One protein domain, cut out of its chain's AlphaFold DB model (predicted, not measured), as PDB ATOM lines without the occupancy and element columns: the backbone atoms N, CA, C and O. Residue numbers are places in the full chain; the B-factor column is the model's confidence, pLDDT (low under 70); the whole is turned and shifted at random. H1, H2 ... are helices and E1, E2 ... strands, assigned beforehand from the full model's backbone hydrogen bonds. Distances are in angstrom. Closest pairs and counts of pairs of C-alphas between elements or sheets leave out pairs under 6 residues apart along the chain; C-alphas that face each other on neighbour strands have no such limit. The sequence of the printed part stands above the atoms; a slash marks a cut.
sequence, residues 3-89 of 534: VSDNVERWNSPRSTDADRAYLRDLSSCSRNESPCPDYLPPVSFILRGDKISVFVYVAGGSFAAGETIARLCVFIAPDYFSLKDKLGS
ATOM      1  N   VAL A   3      -0.233  43.195  68.065       56.12
ATOM      2  CA  VAL A   3       0.374  44.525  68.155       56.12
ATOM      3  C   VAL A   3       0.866  44.915  66.770       56.12
ATOM      4  O   VAL A   3       1.481  44.088  66.087       56.12
ATOM      5  N   SER A   4       0.551  46.139  66.342       52.22
ATOM      6  CA  SER A   4       1.202  46.747  65.183       52.22
ATOM      7  C   SER A   4       2.658  47.015  65.502       52.22
ATOM      8  O   SER A   4       2.947  47.620  66.535       52.22
ATOM      9  N   ASP A   5       3.574  46.649  64.609       56.78
ATOM     10  CA  ASP A   5       4.973  47.030  64.775       56.78
ATOM     11  C   ASP A   5       5.461  47.944  63.651       56.78
ATOM     12  O   ASP A   5       5.464  47.578  62.473       56.78
ATOM     13  N   ASN A   6       5.913  49.135  64.051       55.25
ATOM     14  CA  ASN A   6       6.446  50.164  63.166       55.25
ATOM     15  C   ASN A   6       7.976  50.195  63.089       55.25
ATOM     16  O   ASN A   6       8.513  51.107  62.467       55.25
ATOM     17  N   VAL A   7       8.693  49.228  63.679       53.41
ATOM     18  CA  VAL A   7      10.168  49.247  63.706       53.41
ATOM     19  C   VAL A   7      10.744  47.885  63.290       53.41
ATOM     20  O   VAL A   7      10.632  46.900  64.006       53.41
ATOM     21  N   GLU A   8      11.365  47.821  62.107       46.78
ATOM     22  CA  GLU A   8      11.783  46.580  61.416       46.78
ATOM     23  C   GLU A   8      12.984  45.835  62.022       46.78
ATOM     24  O   GLU A   8      13.272  44.713  61.620       46.78
ATOM     25  N   ARG A   9      13.758  46.421  62.937       46.19
ATOM     26  CA  ARG A   9      15.148  45.958  63.130       46.19
ATOM     27  C   ARG A   9      15.367  44.850  64.159       46.19
ATOM     28  O   ARG A   9      16.501  44.402  64.327       46.19
ATOM     29  N   TRP A  10      14.325  44.366  64.822       48.28
ATOM     30  CA  TRP A  10      14.488  43.433  65.932       48.28
ATOM     31  C   TRP A  10      14.241  41.982  65.496       48.28
ATOM     32  O   TRP A  10      13.132  41.467  65.564       48.28
ATOM     33  N   ASN A  11      15.312  41.282  65.103       39.75
ATOM     34  CA  ASN A  11      15.324  39.811  64.982       39.75
ATOM     35  C   ASN A  11      15.330  39.101  66.365       39.75
ATOM     36  O   ASN A  11      15.497  37.885  66.446       39.75
ATOM     37  N   SER A  12      15.206  39.865  67.455       42.19
ATOM     38  CA  SER A  12      15.315  39.474  68.868       42.19
ATOM     39  C   SER A  12      14.415  40.390  69.725       42.19
ATOM     40  O   SER A  12      13.921  41.374  69.192       42.19
ATOM     41  N   PRO A  13      14.190  40.135  71.028       51.47
ATOM     42  CA  PRO A  13      13.483  41.077  71.911       51.47
ATOM     43  C   PRO A  13      14.049  42.508  71.821       51.47
ATOM     44  O   PRO A  13      15.267  42.660  71.651       51.47
ATOM     45  N   ARG A  14      13.200  43.546  71.922       59.44
ATOM     46  CA  ARG A  14      13.668  44.945  71.928       59.44
ATOM     47  C   ARG A  14      14.603  45.172  73.109       59.44
ATOM     48  O   ARG A  14      14.331  44.726  74.221       59.44
ATOM     49  N   SER A  15      15.682  45.916  72.881       49.91
ATOM     50  CA  SER A  15      16.498  46.457  73.966       49.91
ATOM     51  C   SER A  15      16.381  47.976  73.994       49.91
ATOM     52  O   SER A  15      16.392  48.646  72.959       49.91
ATOM     53  N   THR A  16      16.274  48.538  75.197       55.41
ATOM     54  CA  THR A  16      16.133  49.984  75.423       55.41
ATOM     55  C   THR A  16      17.260  50.787  74.777       55.41
ATOM     56  O   THR A  16      17.025  51.860  74.234       55.41
ATOM     57  N   ASP A  17      18.485  50.258  74.778       54.66
ATOM     58  CA  ASP A  17      19.648  50.915  74.167       54.66
ATOM     59  C   ASP A  17      19.495  51.077  72.649       54.66
ATOM     60  O   ASP A  17      20.058  51.984  72.039       54.66
ATOM     61  N   ALA A  18      18.692  50.218  72.046       56.81
ATOM     62  CA  ALA A  18      18.579  50.084  70.619       56.81
ATOM     63  C   ALA A  18      17.301  50.783  70.097       56.81
ATOM     64  O   ALA A  18      17.347  51.406  69.036       56.81
ATOM     65  N   ASP A  19      16.246  50.868  70.923       61.16
ATOM     66  CA  ASP A  19      15.200  51.902  70.812       61.16
ATOM     67  C   ASP A  19      15.827  53.315  70.918       61.16
ATOM     68  O   ASP A  19      15.557  54.178  70.086       61.16
ATOM     69  N   ARG A  20      16.741  53.554  71.875       63.44
ATOM     70  CA  ARG A  20      17.459  54.839  72.019       63.44
ATOM     71  C   ARG A  20      18.359  55.164  70.828       63.44
ATOM     72  O   ARG A  20      18.413  56.318  70.411       63.44
ATOM     73  N   ALA A  21      19.079  54.179  70.292       59.78
ATOM     74  CA  ALA A  21      19.883  54.361  69.085       59.78
ATOM     75  C   ALA A  21      19.001  54.721  67.881       59.78
ATOM     76  O   ALA A  21      19.308  55.669  67.169       59.78
ATOM     77  N   TYR A  22      17.862  54.042  67.720       63.03
ATOM     78  CA  TYR A  22      16.894  54.361  66.674       63.03
ATOM     79  C   TYR A  22      16.335  55.781  66.816       63.03
ATOM     80  O   TYR A  22      16.332  56.533  65.850       63.03
ATOM     81  N   LEU A  23      15.934  56.193  68.023       63.94
ATOM     82  CA  LEU A  23      15.463  57.558  68.283       63.94
ATOM     83  C   LEU A  23      16.522  58.621  67.946       63.94
ATOM     84  O   LEU A  23      16.180  59.672  67.410       63.94
ATOM     85  N   ARG A  24      17.808  58.337  68.199       63.00
ATOM     86  CA  ARG A  24      18.922  59.205  67.779       63.00
ATOM     87  C   ARG A  24      19.101  59.232  66.264       63.00
ATOM     88  O   ARG A  24      19.347  60.296  65.709       63.00
ATOM     89  N   ASP A  25      18.957  58.098  65.585       62.06
ATOM     90  CA  ASP A  25      19.006  58.053  64.120       62.06
ATOM     91  C   ASP A  25      17.865  58.894  63.514       62.06
ATOM     92  O   ASP A  25      18.093  59.656  62.570       62.06
ATOM     93  N   LEU A  26      16.664  58.840  64.110       62.12
ATOM     94  CA  LEU A  26      15.527  59.682  63.721       62.12
ATOM     95  C   LEU A  26      15.814  61.173  63.874       62.12
ATOM     96  O   LEU A  26      15.434  61.946  62.993       62.12
ATOM     97  N   SER A  27      16.491  61.563  64.955       57.44
ATOM     98  CA  SER A  27      16.824  62.965  65.200       57.44
ATOM     99  C   SER A  27      18.039  63.462  64.406       57.44
ATOM    100  O   SER A  27      18.166  64.645  64.102       57.44
ATOM    101  N   SER A  28      18.904  62.541  63.968       49.94
ATOM    102  CA  SER A  28      20.065  62.837  63.122       49.94
ATOM    103  C   SER A  28      19.724  63.102  61.648       49.94
ATOM    104  O   SER A  28      20.568  63.609  60.902       49.94
ATOM    105  N   CYS A  29      18.497  62.786  61.211       51.50
ATOM    106  CA  CYS A  29      18.032  63.075  59.856       51.50
ATOM    107  C   CYS A  29      18.046  64.591  59.615       51.50
ATOM    108  O   CYS A  29      17.299  65.336  60.261       51.50
ATOM    109  N   SER A  30      18.891  65.047  58.676       47.97
ATOM    110  CA  SER A  30      19.117  66.476  58.418       47.97
ATOM    111  C   SER A  30      17.794  67.236  58.284       47.97
ATOM    112  O   SER A  30      16.828  66.729  57.710       47.97
ATOM    113  N   ARG A  31      17.737  68.479  58.784       53.16
ATOM    114  CA  ARG A  31      16.517  69.312  58.734       53.16
ATOM    115  C   ARG A  31      15.934  69.466  57.316       53.16
ATOM    116  O   ARG A  31      14.743  69.764  57.199       53.16
ATOM    117  N   ASN A  32      16.739  69.193  56.278       46.53
ATOM    118  CA  ASN A  32      16.439  69.402  54.862       46.53
ATOM    119  C   ASN A  32      16.360  68.129  53.986       46.53
ATOM    120  O   ASN A  32      16.064  68.271  52.801       46.53
ATOM    121  N   GLU A  33      16.569  66.908  54.498       47.62
ATOM    122  CA  GLU A  33      16.461  65.680  53.682       47.62
ATOM    123  C   GLU A  33      15.499  64.645  54.280       47.62
ATOM    124  O   GLU A  33      15.604  64.322  55.455       47.62
ATOM    125  N   SER A  34      14.591  64.171  53.407       45.50
ATOM    126  CA  SER A  34      13.705  62.987  53.390       45.50
ATOM    127  C   SER A  34      13.116  62.406  54.695       45.50
ATOM    128  O   SER A  34      13.766  62.344  55.732       45.50
ATOM    129  N   PRO A  35      11.852  61.930  54.644       50.62
ATOM    130  CA  PRO A  35      11.124  61.438  55.812       50.62
ATOM    131  C   PRO A  35      11.852  60.262  56.449       50.62
ATOM    132  O   PRO A  35      12.498  59.508  55.731       50.62
ATOM    133  N   CYS A  36      11.682  60.090  57.765       54.25
ATOM    134  CA  CYS A  36      12.026  58.870  58.491       54.25
ATOM    135  C   CYS A  36      11.539  57.644  57.685       54.25
ATOM    136  O   CYS A  36      10.337  57.344  57.701       54.25
ATOM    137  N   PRO A  37      12.418  56.979  56.912       53.81
ATOM    138  CA  PRO A  37      11.960  56.045  55.889       53.81
ATOM    139  C   PRO A  37      11.572  54.701  56.510       53.81
ATOM    140  O   PRO A  37      10.751  53.985  55.951       53.81
ATOM    141  N   ASP A  38      12.093  54.413  57.706       62.66
ATOM    142  CA  ASP A  38      11.938  53.131  58.391       62.66
ATOM    143  C   ASP A  38      10.729  53.094  59.357       62.66
ATOM    144  O   ASP A  38      10.404  52.022  59.870       62.66
ATOM    145  N   TYR A  39      10.043  54.224  59.609       76.50
ATOM    146  CA  TYR A  39       8.836  54.236  60.447       76.50
ATOM    147  C   TYR A  39       7.605  53.894  59.616       76.50
ATOM    148  O   TYR A  39       7.216  54.646  58.716       76.50
ATOM    149  N   LEU A  40       6.985  52.757  59.923       80.12
ATOM    150  CA  LEU A  40       5.820  52.292  59.178       80.12
ATOM    151  C   LEU A  40       4.527  53.032  59.564       80.12
ATOM    152  O   LEU A  40       4.422  53.609  60.651       80.12
ATOM    153  N   PRO A  41       3.526  53.016  58.667       83.94
ATOM    154  CA  PRO A  41       2.172  53.456  58.970       83.94
ATOM    155  C   PRO A  41       1.580  52.774  60.213       83.94
ATOM    156  O   PRO A  41       1.735  51.563  60.369       83.94
ATOM    157  N   PRO A  42       0.817  53.493  61.057       81.88
ATOM    158  CA  PRO A  42       0.114  52.879  62.171       81.88
ATOM    159  C   PRO A  42      -0.878  51.833  61.680       81.88
ATOM    160  O   PRO A  42      -1.481  51.973  60.608       81.88
ATOM    161  N   VAL A  43      -1.088  50.811  62.501       79.19
ATOM    162  CA  VAL A  43      -2.060  49.759  62.232       79.19
ATOM    163  C   VAL A  43      -3.115  49.767  63.334       79.19
ATOM    164  O   VAL A  43      -2.952  50.326  64.408       79.19
ATOM    165  N   SER A  44      -4.272  49.199  63.049       78.88
ATOM    166  CA  SER A  44      -5.254  48.820  64.054       78.88
ATOM    167  C   SER A  44      -5.809  47.460  63.686       78.88
ATOM    168  O   SER A  44      -5.677  46.998  62.548       78.88
ATOM    169  N   PHE A  45      -6.436  46.790  64.640       80.44
ATOM    170  CA  PHE A  45      -7.021  45.488  64.398       80.44
ATOM    171  C   PHE A  45      -8.340  45.313  65.137       80.44
ATOM    172  O   PHE A  45      -8.602  45.907  66.179       80.44
ATOM    173  N   ILE A  46      -9.178  44.444  64.584       78.81
ATOM    174  CA  ILE A  46     -10.413  43.983  65.205       78.81
ATOM    175  C   ILE A  46     -10.365  42.459  65.252       78.81
ATOM    176  O   ILE A  46     -10.213  41.800  64.222       78.81
ATOM    177  N   LEU A  47     -10.544  41.910  66.452       73.69
ATOM    178  CA  LEU A  47     -10.730  40.480  66.682       73.69
ATOM    179  C   LEU A  47     -12.230  40.171  66.768       73.69
ATOM    180  O   LEU A  47     -12.950  40.781  67.560       73.69
ATOM    181  N   ARG A  48     -12.717  39.231  65.954       77.75
ATOM    182  CA  ARG A  48     -14.100  38.726  65.993       77.75
ATOM    183  C   ARG A  48     -14.099  37.208  65.864       77.75
ATOM    184  O   ARG A  48     -14.032  36.687  64.754       77.75
ATOM    185  N   GLY A  49     -14.213  36.520  66.998       77.75
ATOM    186  CA  GLY A  49     -14.120  35.062  67.042       77.75
ATOM    187  C   GLY A  49     -12.744  34.601  66.567       77.75
ATOM    188  O   GLY A  49     -11.732  35.001  67.129       77.75
ATOM    189  N   ASP A  50     -12.724  33.810  65.503       81.25
ATOM    190  CA  ASP A  50     -11.526  33.296  64.833       81.25
ATOM    191  C   ASP A  50     -10.970  34.238  63.747       81.25
ATOM    192  O   ASP A  50      -9.952  33.933  63.123       81.25
ATOM    193  N   LYS A  51     -11.614  35.387  63.501       84.75
ATOM    194  CA  LYS A  51     -11.201  36.343  62.467       84.75
ATOM    195  C   LYS A  51     -10.463  37.542  63.035       84.75
ATOM    196  O   LYS A  51     -10.891  38.170  64.004       84.75
ATOM    197  N   ILE A  52      -9.410  37.916  62.317       81.62
ATOM    198  CA  ILE A  52      -8.604  39.106  62.551       81.62
ATOM    199  C   ILE A  52      -8.756  40.021  61.337       81.62
ATOM    200  O   ILE A  52      -8.451  39.621  60.217       81.62
ATOM    201  N   SER A  53      -9.247  41.240  61.546       85.56
ATOM    202  CA  SER A  53      -9.230  42.302  60.533       85.56
ATOM    203  C   SER A  53      -8.161  43.315  60.897       85.56
ATOM    204  O   SER A  53      -8.110  43.734  62.049       85.56
ATOM    205  N   VAL A  54      -7.333  43.698  59.933       82.06
ATOM    206  CA  VAL A  54      -6.192  44.599  60.119       82.06
ATOM    207  C   VAL A  54      -6.383  45.828  59.236       82.06
ATOM    208  O   VAL A  54      -6.748  45.701  58.069       82.06
ATOM    209  N   PHE A  55      -6.136  47.008  59.794       84.12
ATOM    210  CA  PHE A  55      -6.296  48.305  59.148       84.12
ATOM    211  C   PHE A  55      -4.960  49.029  59.174       84.12
ATOM    212  O   PHE A  55      -4.450  49.276  60.254       84.12
ATOM    213  N   VAL A  56      -4.407  49.379  58.014       85.12
ATOM    214  CA  VAL A  56      -3.139  50.116  57.914       85.12
ATOM    215  C   VAL A  56      -3.440  51.548  57.474       85.12
ATOM    216  O   VAL A  56      -4.071  51.761  56.436       85.12
ATOM    217  N   TYR A  57      -3.021  52.536  58.260       84.81
ATOM    218  CA  TYR A  57      -3.369  53.944  58.052       84.81
ATOM    219  C   TYR A  57      -2.294  54.671  57.246       84.81
ATOM    220  O   TYR A  57      -1.383  55.288  57.785       84.81
ATOM    221  N   VAL A  58      -2.439  54.617  55.925       83.81
ATOM    222  CA  VAL A  58      -1.404  55.014  54.957       83.81
ATOM    223  C   VAL A  58      -1.590  56.404  54.327       83.81
ATOM    224  O   VAL A  58      -1.019  56.705  53.279       83.81
ATOM    225  N   ALA A  59      -2.407  57.269  54.930       74.62
ATOM    226  CA  ALA A  59      -2.737  58.574  54.357       74.62
ATOM    227  C   ALA A  59      -1.488  59.457  54.130       74.62
ATOM    228  O   ALA A  59      -0.694  59.679  55.044       74.62
ATOM    229  N   GLY A  60      -1.333  59.975  52.905       71.06
ATOM    230  CA  GLY A  60      -0.198  60.814  52.494       71.06
ATOM    231  C   GLY A  60       1.043  60.045  52.017       71.06
ATOM    232  O   GLY A  60       1.945  60.654  51.452       71.06
ATOM    233  N   GLY A  61       1.088  58.718  52.178       76.56
ATOM    234  CA  GLY A  61       2.200  57.905  51.682       76.56
ATOM    235  C   GLY A  61       2.101  57.520  50.213       76.56
ATOM    236  O   GLY A  61       1.026  57.496  49.616       76.56
ATOM    237  N   SER A  62       3.246  57.152  49.648       77.56
ATOM    238  CA  SER A  62       3.368  56.480  48.353       77.56
ATOM    239  C   SER A  62       4.183  55.213  48.558       77.56
ATOM    240  O   SER A  62       5.242  55.293  49.170       77.56
ATOM    241  N   PHE A  63       3.699  54.080  48.045       82.94
ATOM    242  CA  PHE A  63       4.328  52.777  48.262       82.94
ATOM    243  C   PHE A  63       4.624  52.085  46.937       82.94
ATOM    244  O   PHE A  63       3.808  52.120  46.009       82.94
ATOM    245  N   ALA A  64       5.778  51.435  46.859       85.75
ATOM    246  CA  ALA A  64       6.135  50.558  45.760       85.75
ATOM    247  C   ALA A  64       5.477  49.178  45.921       85.75
ATOM    248  O   ALA A  64       5.183  48.707  47.021       85.75
ATOM    249  N   ALA A  65       5.258  48.483  44.803       87.19
ATOM    250  CA  ALA A  65       4.799  47.100  44.851       87.19
ATOM    251  C   ALA A  65       5.838  46.218  45.569       87.19
ATOM    252  O   ALA A  65       7.014  46.227  45.207       87.19
ATOM    253  N   GLY A  66       5.388  45.443  46.559       85.69
ATOM    254  CA  GLY A  66       6.254  44.592  47.384       85.69
ATOM    255  C   GLY A  66       6.888  45.299  48.585       85.69
ATOM    256  O   GLY A  66       7.602  44.649  49.341       85.69
ATOM    257  N   GLU A  67       6.621  46.592  48.785       85.25
ATOM    258  CA  GLU A  67       7.065  47.325  49.970       85.25
ATOM    259  C   GLU A  67       6.306  46.872  51.226       85.25
ATOM    260  O   GLU A  67       5.085  46.676  51.206       85.25
ATOM    261  N   THR A  68       7.028  46.712  52.335       82.38
ATOM    262  CA  THR A  68       6.430  46.410  53.639       82.38
ATOM    263  C   THR A  68       5.756  47.663  54.193       82.38
ATOM    264  O   THR A  68       6.431  48.636  54.499       82.38
ATOM    265  N   ILE A  69       4.432  47.624  54.377       79.94
ATOM    266  CA  ILE A  69       3.652  48.767  54.898       79.94
ATOM    267  C   ILE A  69       3.117  48.565  56.319       79.94
ATOM    268  O   ILE A  69       2.580  49.492  56.913       79.94
ATOM    269  N   ALA A  70       3.206  47.345  56.845       77.75
ATOM    270  CA  ALA A  70       2.768  46.987  58.187       77.75
ATOM    271  C   ALA A  70       3.456  45.693  58.626       77.75
ATOM    272  O   ALA A  70       3.652  44.787  57.810       77.75
ATOM    273  N   ARG A  71       3.751  45.575  59.923       75.88
ATOM    274  CA  ARG A  71       4.145  44.310  60.557       75.88
ATOM    275  C   ARG A  71       3.164  43.965  61.662       75.88
ATOM    276  O   ARG A  71       2.664  44.842  62.362       75.88
ATOM    277  N   LEU A  72       2.876  42.674  61.784       74.50
ATOM    278  CA  LEU A  72       1.888  42.149  62.717       74.50
ATOM    279  C   LEU A  72       2.541  41.115  63.618       74.50
ATOM    280  O   LEU A  72       3.014  40.083  63.139       74.50
ATOM    281  N   CYS A  73       2.494  41.366  64.920       75.25
ATOM    282  CA  CYS A  73       2.970  40.430  65.928       75.25
ATOM    283  C   CYS A  73       1.777  39.836  66.678       75.25
ATOM    284  O   CYS A  73       0.924  40.569  67.181       75.25
ATOM    285  N   VAL A  74       1.708  38.503  66.751       77.56
ATOM    286  CA  VAL A  74       0.636  37.776  67.446       77.56
ATOM    287  C   VAL A  74       1.194  37.107  68.695       77.56
ATOM    288  O   VAL A  74       2.001  36.185  68.610       77.56
ATOM    289  N   PHE A  75       0.719  37.537  69.861       80.19
ATOM    290  CA  PHE A  75       1.095  36.971  71.153       80.19
ATOM    291  C   PHE A  75      -0.023  36.075  71.679       80.19
ATOM    292  O   PHE A  75      -1.154  36.530  71.884       80.19
ATOM    293  N   ILE A  76       0.312  34.808  71.912       84.44
ATOM    294  CA  ILE A  76      -0.569  33.804  72.515       84.44
ATOM    295  C   ILE A  76       0.094  33.314  73.802       84.44
ATOM    296  O   ILE A  76       1.285  32.988  73.810       84.44
ATOM    297  N   ALA A  77      -0.663  33.271  74.891       88.75
ATOM    298  CA  ALA A  77      -0.207  32.798  76.191       88.75
ATOM    299  C   ALA A  77      -1.360  32.085  76.921       88.75
ATOM    300  O   ALA A  77      -2.514  32.335  76.571       88.75
ATOM    301  N   PRO A  78      -1.054  31.184  77.872       91.69
ATOM    302  CA  PRO A  78      -2.073  30.410  78.582       91.69
ATOM    303  C   PRO A  78      -2.881  31.230  79.598       91.69
ATOM    304  O   PRO A  78      -4.009  30.856  79.893       91.69
ATOM    305  N   ASP A  79      -2.328  32.333  80.102       91.44
ATOM    306  CA  ASP A  79      -2.934  33.183  81.129       91.44
ATOM    307  C   ASP A  79      -2.496  34.653  80.968       91.44
ATOM    308  O   ASP A  79      -1.595  34.969  80.174       91.44
ATOM    309  N   TYR A  80      -3.140  35.549  81.723       92.88
ATOM    310  CA  TYR A  80      -2.882  36.990  81.711       92.88
ATOM    311  C   TYR A  80      -1.414  37.354  81.964       92.88
ATOM    312  O   TYR A  80      -0.837  38.146  81.216       92.88
ATOM    313  N   PHE A  81      -0.791  36.787  82.997       95.56
ATOM    314  CA  PHE A  81       0.565  37.160  83.399       95.56
ATOM    315  C   PHE A  81       1.607  36.616  82.427       95.56
ATOM    316  O   PHE A  81       2.501  37.352  82.024       95.56
ATOM    317  N   SER A  82       1.426  35.392  81.934       95.06
ATOM    318  CA  SER A  82       2.232  34.847  80.843       95.06
ATOM    319  C   SER A  82       2.134  35.704  79.571       95.06
ATOM    320  O   SER A  82       3.111  35.825  78.827       95.06
ATOM    321  N   LEU A  83       0.968  36.299  79.280       91.56
ATOM    322  CA  LEU A  83       0.817  37.237  78.162       91.56
ATOM    323  C   LEU A  83       1.543  38.552  78.447       91.56
ATOM    324  O   LEU A  83       2.271  39.039  77.582       91.56
ATOM    325  N   LYS A  84       1.364  39.104  79.650       92.06
ATOM    326  CA  LYS A  84       2.008  40.341  80.093       92.06
ATOM    327  C   LYS A  84       3.534  40.231  80.063       92.06
ATOM    328  O   LYS A  84       4.177  41.107  79.496       92.06
ATOM    329  N   ASP A  85       4.101  39.127  80.542       92.81
ATOM    330  CA  ASP A  85       5.549  38.876  80.545       92.81
ATOM    331  C   ASP A  85       6.105  38.751  79.121       92.81
ATOM    332  O   ASP A  85       7.160  39.303  78.808       92.81
ATOM    333  N   LYS A  86       5.376  38.087  78.209       90.12
ATOM    334  CA  LYS A  86       5.754  38.035  76.784       90.12
ATOM    335  C   LYS A  86       5.755  39.418  76.140       90.12
ATOM    336  O   LYS A  86       6.640  39.705  75.338       90.12
ATOM    337  N   LEU A  87       4.777  40.259  76.476       86.38
ATOM    338  CA  LEU A  87       4.709  41.633  75.984       86.38
ATOM    339  C   LEU A  87       5.837  42.486  76.559       86.38
ATOM    340  O   LEU A  87       6.531  43.148  75.793       86.38
ATOM    341  N   GLY A  88       6.064  42.429  77.871       86.81
ATOM    342  CA  GLY A  88       7.157  43.145  78.526       86.81
ATOM    343  C   GLY A  88       8.518  42.743  77.962       86.81
ATOM    344  O   GLY A  88       9.297  43.603  77.558       86.81
ATOM    345  N   SER A  89       8.760  41.438  77.802       86.44
ATOM    346  CA  SER A  89       9.973  40.923  77.162       86.44
ATOM    347  C   SER A  89      10.124  41.433  75.728       86.44
ATOM    348  O   SER A  89      11.203  41.890  75.359       86.44
TER     349      SER A  89
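What this domain is: This is residues 3 to 89 of the 534 residues of the protein "Alpha-galactosidase" of Treponema sp (UniProt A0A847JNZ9). A loose, open arrangement has a short strand pair, E1 and E4, in its middle, with the hairpin of E2 and E3 on one side and two separate helices, H1 and H2, on the other. Residues 28 to 34, 47 to 52 and 62 to 67 stick out. The printed part has 87 residues, with the order E1, H1, E2, E3, E4, H2, and two antiparallel sheets of two strands each; the class is mixed, helices and strands, though under half of the residues are in named elements. It is loose, with a radius of gyration of the C-alphas of 15.8 A, and elongated, spanning 49 by 31 by 18 A.

Where its parts are: E1, residues 3 to 5, begins at C-alpha 3 (0.374, 44.525, 68.155). H1, residues 16 to 28, is 18.2 A long. E2, residues 43 to 48, measures 16.8 A and E3, residues 51 to 56, 16.6 A. E4 is residues 71 to 74. H2, residues 80 to 89, is 14.2 A long and ends at C-alpha 89 (9.973, 40.923, 77.162).

How they stand to each other: E1 and E4 are antiparallel at 149 degrees, with N 3 and O 73 within hydrogen-bond range at 3.0 A. The closest C-alphas of E1 and E2 are those of Ser 4 and Val 43, 5.3 A apart. E2 and E3 form an antiparallel hairpin at 163 degrees, with N 44 and O 55 at 2.8 A. E2 and E4 are only just apart, at 8.4 A. H1 and H2 are apart, and every O i to N i+4 pair in both is within hydrogen-bond range.

The domain as a whole: The C-alphas farthest apart, those of Asn 32 and Pro 78, are 49.3 A apart. The printed part has no cut. The links H1 to E2 and E3 to E4 are long. Mean pLDDT of the printed part is 71.1; residues 3 to 38 are under 70.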